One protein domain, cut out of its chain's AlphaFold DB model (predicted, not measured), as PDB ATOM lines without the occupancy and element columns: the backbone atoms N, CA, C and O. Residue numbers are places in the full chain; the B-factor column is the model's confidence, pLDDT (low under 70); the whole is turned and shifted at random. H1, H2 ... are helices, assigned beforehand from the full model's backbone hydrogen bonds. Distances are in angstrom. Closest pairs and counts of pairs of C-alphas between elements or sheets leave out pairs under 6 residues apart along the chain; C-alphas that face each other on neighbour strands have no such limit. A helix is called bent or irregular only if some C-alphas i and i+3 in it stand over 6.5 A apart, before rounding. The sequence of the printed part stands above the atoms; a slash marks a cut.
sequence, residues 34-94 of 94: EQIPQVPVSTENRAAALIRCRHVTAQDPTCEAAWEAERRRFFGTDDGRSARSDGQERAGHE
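Overview. This is residues 34 to 94 of the 94 residues of an uncharacterized protein of Sphingobium sp. Leaf26 (UniProt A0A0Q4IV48). Two helices, H1 and H2, cross and pack on each other at a steep angle to make a small body, and a third helix, H3, sticks out from that body as a free arm. Residues 34 to 42 lead into H1 as a stretch without a named element, residues 55 to 60 stick out as part of the loop between H1 and H2, and the arm of residues 79 to 94 makes much of the length. The printed part has 61 residues, with three named helices in the order H1, H2, H3 and no named strand, and its class is all helix. The whole is loose, with a radius of gyration of the C-alphas of 14.7 A, and the C-alphas span 52 by 23 by 18 A.

Along the chain. Begin at C-alpha 34, at (84.453, 142.624, 51.985), and go along residues 34 to 42, which hold no named element. Find C-alpha 43 at (94.981, 155.344, 67.941); here H1 begins, and it covers residues 43 to 53, 15.5 A from first to last C-alpha. Seven residues further on, after residues 54 to 60, comes H2, the longest helix by residues, with 14; it covers residues 61 to 74, and its first and last C-alphas are 19.9 A apart. Look for its start at C-alpha 61, (88.938, 140.302, 59.905). After residues 75 to 78 you reach H3, residues 79 to 91, 18.4 A from first to last C-alpha; it ends at C-alpha 91, (88.837, 174.835, 47.907). Residues 92 to 94 follow it, and Glu 94 is the chain's last residue.

Arrangement. Start with H1 and H2, which touch, with 8 pairs of C-alphas within 8 A. Their closest C-alphas are those of Cys 53 and Cys 63, 5.6 A apart. Their lines stand at a steep tilt of 53 degrees, they run opposite ways, and their centres are 9.8 A apart. Go on from H2 to H3 and you find them close but not clearly touching, with 1 pair of C-alphas within 8 A. That closest pair is Arg 73 and Asp 79, whose C-alphas are 7.0 A apart. The lines of H2 and H3 are about perpendicular, at 76 degrees, and their centres are 21.5 A apart. H1 and H3 are apart, and H3 touches no helix. Now look at the backbone N and O atoms: in H1 and H2 every O i to N i+4 pair is within hydrogen-bond range, while in H3 it is 7 of 9 pairs. None of the three helices is bent or irregular.

Size, cuts and confidence. The two C-alphas farthest apart are those of Thr 57 and Glu 94, 52.1 A, while the first and last printed C-alphas, those of Glu 34 and Glu 94, are 37.6 A apart. Three stretches stand free: residues 55 to 60; residues 71 to 76, of which 71 to 74 belong to H2; and residues 79 to 94, of which 79 to 91 belong to H3. Without them, look at a body of 33 residues that spans 23 by 17 by 17 A, with a radius of gyration of 9.3 A. The printed part has no cut. The link from H1 to H2 is short, with 7 residues between the helices, and the link from H2 to H3 is tight, with 4 residues between them; no link is long. Read the B-factor column for the confidence of this predicted model: the mean pLDDT of the printed part is 70.4, and 31 residues are under 70, namely residues 34 to 46, residue 57 and residues 78 to 94. The mean pLDDT is 75 for H1, 83 for H2 and 62 for H3.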
ATOM      1  N   GLU A  34      85.700 141.892  52.163       50.91
ATOM      2  CA  GLU A  34      84.453 142.624  51.985       50.91
ATOM      3  C   GLU A  34      84.667 144.010  52.593       50.91
ATOM      4  O   GLU A  34      85.337 144.118  53.617       50.91
ATOM      5  N   GLN A  35      84.223 145.076  51.929       49.31
ATOM      6  CA  GLN A  35      84.502 146.449  52.351       49.31
ATOM      7  C   GLN A  35      83.847 146.703  53.715       49.31
ATOM      8  O   GLN A  35      82.729 147.203  53.796       49.31
ATOM      9  N   ILE A  36      84.533 146.319  54.792       54.16
ATOM     10  CA  ILE A  36      84.057 146.497  56.153       54.16
ATOM     11  C   ILE A  36      84.060 148.007  56.388       54.16
ATOM     12  O   ILE A  36      85.100 148.650  56.175       54.16
ATOM     13  N   PRO A  37      82.923 148.600  56.792       48.09
ATOM     14  CA  PRO A  37      82.849 150.017  57.098       48.09
ATOM     15  C   PRO A  37      83.988 150.406  58.039       48.09
ATOM     16  O   PRO A  37      84.176 149.787  59.088       48.09
ATOM     17  N   GLN A  38      84.772 151.414  57.649       54.56
ATOM     18  CA  GLN A  38      85.887 151.889  58.462       54.56
ATOM     19  C   GLN A  38      85.319 152.580  59.697       54.56
ATOM     20  O   GLN A  38      85.015 153.770  59.678       54.56
ATOM     21  N   VAL A  39      85.149 151.822  60.778       53.91
ATOM     22  CA  VAL A  39      84.841 152.406  62.078       53.91
ATOM     23  C   VAL A  39      86.073 153.213  62.491       53.91
ATOM     24  O   VAL A  39      87.180 152.665  62.476       53.91
ATOM     25  N   PRO A  40      85.942 154.507  62.827       51.12
ATOM     26  CA  PRO A  40      87.065 155.305  63.294       51.12
ATOM     27  C   PRO A  40      87.546 154.754  64.641       51.12
ATOM     28  O   PRO A  40      87.013 155.064  65.703       51.12
ATOM     29  N   VAL A  41      88.550 153.881  64.590       56.34
ATOM     30  CA  VAL A  41      89.223 153.345  65.772       56.34
ATOM     31  C   VAL A  41      90.272 154.367  66.206       56.34
ATOM     32  O   VAL A  41      91.189 154.675  65.435       56.34
ATOM     33  N   SER A  42      90.136 154.900  67.423       60.09
ATOM     34  CA  SER A  42      91.146 155.775  68.026       60.09
ATOM     35  C   SER A  42      92.514 155.081  68.063       60.09
ATOM     36  O   SER A  42      92.605 153.855  68.157       60.09
ATOM     37  N   THR A  43      93.597 155.858  67.985       59.84
ATOM     38  CA  THR A  43      94.981 155.344  67.941       59.84
ATOM     39  C   THR A  43      95.287 154.392  69.106       59.84
ATOM     40  O   THR A  43      95.913 153.353  68.909       59.84
ATOM     41  N   GLU A  44      94.768 154.693  70.300       58.66
ATOM     42  CA  GLU A  44      94.905 153.862  71.505       58.66
ATOM     43  C   GLU A  44      94.220 152.494  71.371       58.66
ATOM     44  O   GLU A  44      94.764 151.461  71.764       58.66
ATOM     45  N   ASN A  45      93.036 152.469  70.756       66.94
ATOM     46  CA  ASN A  45      92.264 151.248  70.542       66.94
ATOM     47  C   ASN A  45      92.920 150.364  69.454       66.94
ATOM     48  O   ASN A  45      92.926 149.138  69.562       66.94
ATOM     49  N   ARG A  46      93.617 150.966  68.478       68.88
ATOM     50  CA  ARG A  46      94.380 150.236  67.446       68.88
ATOM     51  C   ARG A  46      95.594 149.484  68.010       68.88
ATOM     52  O   ARG A  46      95.764 148.306  67.703       68.88
ATOM     53  N   ALA A  47      96.409 150.112  68.862       75.81
ATOM     54  CA  ALA A  47      97.571 149.446  69.469       75.81
ATOM     55  C   ALA A  47      97.156 148.272  70.376       75.81
ATOM     56  O   ALA A  47      97.744 147.189  70.321       75.81
ATOM     57  N   ALA A  48      96.091 148.454  71.163       78.19
ATOM     58  CA  ALA A  48      95.526 147.397  71.996       78.19
ATOM     59  C   ALA A  48      94.966 146.227  71.162       78.19
ATOM     60  O   ALA A  48      95.145 145.062  71.533       78.19
ATOM     61  N   ALA A  49      94.335 146.518  70.018       80.00
ATOM     62  CA  ALA A  49      93.880 145.500  69.078       80.00
ATOM     63  C   ALA A  49      95.058 144.687  68.514       80.00
ATOM     64  O   ALA A  49      95.029 143.461  68.580       80.00
ATOM     65  N   LEU A  50      96.144 145.334  68.076       82.31
ATOM     66  CA  LEU A  50      97.338 144.645  67.562       82.31
ATOM     67  C   LEU A  50      97.989 143.713  68.604       82.31
ATOM     68  O   LEU A  50      98.363 142.585  68.281       82.31
ATOM     69  N   ILE A  51      98.070 144.135  69.875       85.75
ATOM     70  CA  ILE A  51      98.590 143.293  70.972       85.75
ATOM     71  C   ILE A  51      97.724 142.050  71.187       85.75
ATOM     72  O   ILE A  51      98.248 140.992  71.541       85.75
ATOM     73  N   ARG A  52      96.407 142.158  70.995       84.81
ATOM     74  CA  ARG A  52      95.494 141.014  71.069       84.81
ATOM     75  C   ARG A  52      95.693 140.083  69.873       84.81
ATOM     76  O   ARG A  52      95.810 138.874  70.058       84.81
ATOM     77  N   CYS A  53      95.804 140.656  68.678       86.44
ATOM     78  CA  CYS A  53      95.922 139.929  67.417       86.44
ATOM     79  C   CYS A  53      97.177 139.059  67.313       86.44
ATOM     80  O   CYS A  53      97.145 138.046  66.627       86.44
ATOM     81  N   ARG A  54      98.248 139.362  68.061       85.00
ATOM     82  CA  ARG A  54      99.464 138.523  68.091       85.00
ATOM     83  C   ARG A  54      99.227 137.072  68.533       85.00
ATOM     84  O   ARG A  54     100.059 136.217  68.261       85.00
ATOM     85  N   HIS A  55      98.143 136.820  69.267       85.00
ATOM     86  CA  HIS A  55      97.803 135.500  69.809       85.00
ATOM     87  C   HIS A  55      96.704 134.792  69.016       85.00
ATOM     88  O   HIS A  55      96.374 133.647  69.315       85.00
ATOM     89  N   VAL A  56      96.121 135.464  68.024       80.62
ATOM     90  CA  VAL A  56      95.063 134.898  67.193       80.62
ATOM     91  C   VAL A  56      95.724 134.159  66.032       80.62
ATOM     92  O   VAL A  56      96.399 134.759  65.205       80.62
ATOM     93  N   THR A  57      95.571 132.835  66.002       69.56
ATOM     94  CA  THR A  57      96.122 131.970  64.941       69.56
ATOM     95  C   THR A  57      95.140 131.739  63.792       69.56
ATOM     96  O   THR A  57      95.539 131.282  62.724       69.56
ATOM     97  N   ALA A  58      93.858 132.042  64.013       77.00
ATOM     98  CA  ALA A  58      92.824 132.029  62.988       77.00
ATOM     99  C   ALA A  58      92.816 133.349  62.202       77.00
ATOM    100  O   ALA A  58      93.230 134.387  62.711       77.00
ATOM    101  N   GLN A  59      92.304 133.315  60.972       73.62
ATOM    102  CA  GLN A  59      92.080 134.531  60.194       73.62
ATOM    103  C   GLN A  59      90.955 135.345  60.840       73.62
ATOM    104  O   GLN A  59      89.805 134.907  60.848       73.62
ATOM    105  N   ASP A  60      91.293 136.507  61.402       78.50
ATOM    106  CA  ASP A  60      90.341 137.411  62.049       78.50
ATOM    107  C   ASP A  60      90.266 138.741  61.275       78.50
ATOM    108  O   ASP A  60      91.269 139.458  61.172       78.50
ATOM    109  N   PRO A  61      89.087 139.109  60.738       77.75
ATOM    110  CA  PRO A  61      88.938 140.302  59.905       77.75
ATOM    111  C   PRO A  61      89.179 141.611  60.672       77.75
ATOM    112  O   PRO A  61      89.585 142.611  60.082       77.75
ATOM    113  N   THR A  62      88.973 141.620  61.992       80.12
ATOM    114  CA  THR A  62      89.247 142.783  62.850       80.12
ATOM    115  C   THR A  62      90.749 142.988  63.003       80.12
ATOM    116  O   THR A  62      91.233 144.123  62.991       80.12
ATOM    117  N   CYS A  63      91.499 141.891  63.112       84.69
ATOM    118  CA  CYS A  63      92.955 141.918  63.168       84.69
ATOM    119  C   CYS A  63      93.585 142.378  61.855       84.69
ATOM    120  O   CYS A  63      94.474 143.232  61.879       84.69
ATOM    121  N   GLU A  64      93.077 141.896  60.719       83.56
ATOM    122  CA  GLU A  64      93.520 142.358  59.400       83.56
ATOM    123  C   GLU A  64      93.240 143.853  59.201       83.56
ATOM    124  O   GLU A  64      94.137 144.612  58.831       83.56
ATOM    125  N   ALA A  65      92.042 144.328  59.556       83.62
ATOM    126  CA  ALA A  65      91.704 145.749  59.458       83.62
ATOM    127  C   ALA A  65      92.597 146.641  60.347       83.62
ATOM    128  O   ALA A  65      93.000 147.739  59.939       83.62
ATOM    129  N   ALA A  66      92.935 146.182  61.559       86.00
ATOM    130  CA  ALA A  66      93.851 146.890  62.450       86.00
ATOM    131  C   ALA A  66      95.270 146.964  61.860       86.00
ATOM    132  O   ALA A  66      95.879 148.040  61.870       86.00
ATOM    133  N   TRP A  67      95.763 145.855  61.303       82.69
ATOM    134  CA  TRP A  67      97.071 145.765  60.656       82.69
ATOM    135  C   TRP A  67      97.171 146.636  59.402       82.69
ATOM    136  O   TRP A  67      98.128 147.394  59.249       82.69
ATOM    137  N   GLU A  68      96.180 146.589  58.512       84.56
ATOM    138  CA  GLU A  68      96.186 147.386  57.284       84.56
ATOM    139  C   GLU A  68      96.183 148.885  57.557       84.56
ATOM    140  O   GLU A  68      96.851 149.646  56.853       84.56
ATOM    141  N   ALA A  69      95.445 149.321  58.574       83.00
ATOM    142  CA  ALA A  69      95.429 150.718  58.966       83.00
ATOM    143  C   ALA A  69      96.762 151.170  59.587       83.00
ATOM    144  O   ALA A  69      97.249 152.248  59.254       83.00
ATOM    145  N   GLU A  70      97.404 150.341  60.416       83.12
ATOM    146  CA  GLU A  70      98.746 150.652  60.931       83.12
ATOM    147  C   GLU A  70      99.785 150.695  59.805       83.12
ATOM    148  O   GLU A  70     100.616 151.599  59.733       83.12
ATOM    149  N   ARG A  71      99.687 149.765  58.852       83.88
ATOM    150  CA  ARG A  71     100.553 149.719  57.676       83.88
ATOM    151  C   ARG A  71     100.420 150.989  56.832       83.88
ATOM    152  O   ARG A  71     101.430 151.578  56.457       83.88
ATOM    153  N   ARG A  72      99.193 151.440  56.551       83.38
ATOM    154  CA  ARG A  72      98.941 152.686  55.804       83.38
ATOM    155  C   ARG A  72      99.501 153.916  56.517       83.38
ATOM    156  O   ARG A  72     100.050 154.783  55.840       83.38
ATOM    157  N   ARG A  73      99.406 153.966  57.848       80.56
ATOM    158  CA  ARG A  73     100.016 155.011  58.681       80.56
ATOM    159  C   ARG A  73     101.542 154.981  58.598       80.56
ATOM    160  O   ARG A  73     102.149 156.008  58.329       80.56
ATOM    161  N   PHE A  74     102.160 153.812  58.767       83.69
ATOM    162  CA  PHE A  74     103.618 153.671  58.703       83.69
ATOM    163  C   PHE A  74     104.187 154.112  57.347       83.69
ATOM    164  O   PHE A  74     105.210 154.786  57.287       83.69
ATOM    165  N   PHE A  75     103.498 153.775  56.255       85.19
ATOM    166  CA  PHE A  75     103.882 154.185  54.902       85.19
ATOM    167  C   PHE A  75     103.344 155.572  54.492       85.19
ATOM    168  O   PHE A  75     103.417 155.919  53.315       85.19
ATOM    169  N   GLY A  76     102.771 156.355  55.416       79.25
ATOM    170  CA  GLY A  76     102.270 157.716  55.158       79.25
ATOM    171  C   GLY A  76     101.143 157.809  54.118       79.25
ATOM    172  O   GLY A  76     100.847 158.880  53.593       79.25
ATOM    173  N   THR A  77     100.505 156.687  53.778       74.12
ATOM    174  CA  THR A  77      99.451 156.627  52.751       74.12
ATOM    175  C   THR A  77      98.137 157.229  53.250       74.12
ATOM    176  O   THR A  77      97.366 157.768  52.455       74.12
ATOM    177  N   ASP A  78      97.884 157.173  54.559       67.06
ATOM    178  CA  ASP A  78      96.711 157.811  55.161       67.06
ATOM    179  C   ASP A  78      96.896 159.325  55.334       67.06
ATOM    180  O   ASP A  78      95.956 160.080  55.083       67.06
ATOM    181  N   ASP A  79      98.116 159.787  55.615       62.06
ATOM    182  CA  ASP A  79      98.422 161.215  55.777       62.06
ATOM    183  C   ASP A  79      98.205 161.990  54.468       62.06
ATOM    184  O   ASP A  79      97.648 163.086  54.462       62.06
ATOM    185  N   GLY A  80      98.546 161.382  53.326       60.81
ATOM    186  CA  GLY A  80      98.315 161.965  52.002       60.81
ATOM    187  C   GLY A  80      96.849 161.975  51.542       60.81
ATOM    188  O   GLY A  80      96.515 162.697  50.598       60.81
ATOM    189  N   ARG A  81      95.967 161.175  52.161       62.50
ATOM    190  CA  ARG A  81      94.515 161.220  51.913       62.50
ATOM    191  C   ARG A  81      93.863 162.290  52.781       62.50
ATOM    192  O   ARG A  81      93.111 163.097  52.244       62.50
ATOM    193  N   SER A  82      94.213 162.345  54.064       60.69
ATOM    194  CA  SER A  82      93.741 163.379  54.991       60.69
ATOM    195  C   SER A  82      94.161 164.777  54.528       60.69
ATOM    196  O   SER A  82      93.317 165.656  54.415       60.69
ATOM    197  N   ALA A  83      95.419 164.952  54.104       60.41
ATOM    198  CA  ALA A  83      95.899 166.224  53.558       60.41
ATOM    199  C   ALA A  83      95.181 166.649  52.259       60.41
ATOM    200  O   ALA A  83      95.005 167.841  52.014       60.41
ATOM    201  N   ARG A  84      94.747 165.693  51.420       65.19
ATOM    202  CA  ARG A  84      93.938 165.990  50.223       65.19
ATOM    203  C   ARG A  84      92.499 166.349  50.573       65.19
ATOM    204  O   ARG A  84      91.979 167.287  49.984       65.19
ATOM    205  N   SER A  85      91.871 165.639  51.508       64.06
ATOM    206  CA  SER A  85      90.527 165.982  51.993       64.06
ATOM    207  C   SER A  85      90.497 167.374  52.629       64.06
ATOM    208  O   SER A  85      89.649 168.179  52.260       64.06
ATOM    209  N   ASP A  86      91.481 167.705  53.467       63.47
ATOM    210  CA  ASP A  86      91.609 169.028  54.097       63.47
ATOM    211  C   ASP A  86      91.875 170.163  53.089       63.47
ATOM    212  O   ASP A  86      91.596 171.334  53.367       63.47
ATOM    213  N   GLY A  87      92.462 169.842  51.932       62.31
ATOM    214  CA  GLY A  87      92.659 170.780  50.825       62.31
ATOM    215  C   GLY A  87      91.414 170.938  49.946       62.31
ATOM    216  O   GLY A  87      91.088 172.049  49.540       62.31
ATOM    217  N   GLN A  88      90.696 169.841  49.694       62.50
ATOM    218  CA  GLN A  88      89.448 169.812  48.927       62.50
ATOM    219  C   GLN A  88      88.329 170.583  49.645       62.50
ATOM    220  O   GLN A  88      87.590 171.322  49.003       62.50
ATOM    221  N   GLU A  89      88.223 170.446  50.970       58.44
ATOM    222  CA  GLU A  89      87.225 171.162  51.773       58.44
ATOM    223  C   GLU A  89      87.501 172.673  51.802       58.44
ATOM    224  O   GLU A  89      86.578 173.472  51.686       58.44
ATOM    225  N   ARG A  90      88.775 173.089  51.833       58.47
ATOM    226  CA  ARG A  90      89.151 174.510  51.726       58.47
ATOM    227  C   ARG A  90      88.860 175.113  50.352       58.47
ATOM    228  O   ARG A  90      88.421 176.252  50.290       58.47
ATOM    229  N   ALA A  91      89.079 174.363  49.273       65.31
ATOM    230  CA  ALA A  91      88.837 174.835  47.907       65.31
ATOM    231  C   ALA A  91      87.345 174.861  47.514       65.31
ATOM    232  O   ALA A  91      86.984 175.510  46.540       65.31
ATOM    233  N   GLY A  92      86.476 174.147  48.241       56.09
ATOM    234  CA  GLY A  92      85.025 174.148  48.012       56.09
ATOM    235  C   GLY A  92      84.268 175.293  48.694       56.09
ATOM    236  O   GLY A  92      83.052 175.383  48.540       56.09
ATOM    237  N   HIS A  93      84.964 176.137  49.459       57.88
ATOM    238  CA  HIS A  93      84.400 177.272  50.195       57.88
ATOM    239  C   HIS A  93      84.775 178.644  49.595       57.88
ATOM    240  O   HIS A  93      84.657 179.653  50.291       57.88
ATOM    241  N   GLU A  94      85.196 178.690  48.326       52.56
ATOM    242  CA  GLU A  94      85.405 179.927  47.548       52.56
ATOM    243  C   GLU A  94      84.382 180.079  46.415       52.56
ATOM    244  O   GLU A  94      84.047 179.059  45.767       52.56
TER     245      GLU A  94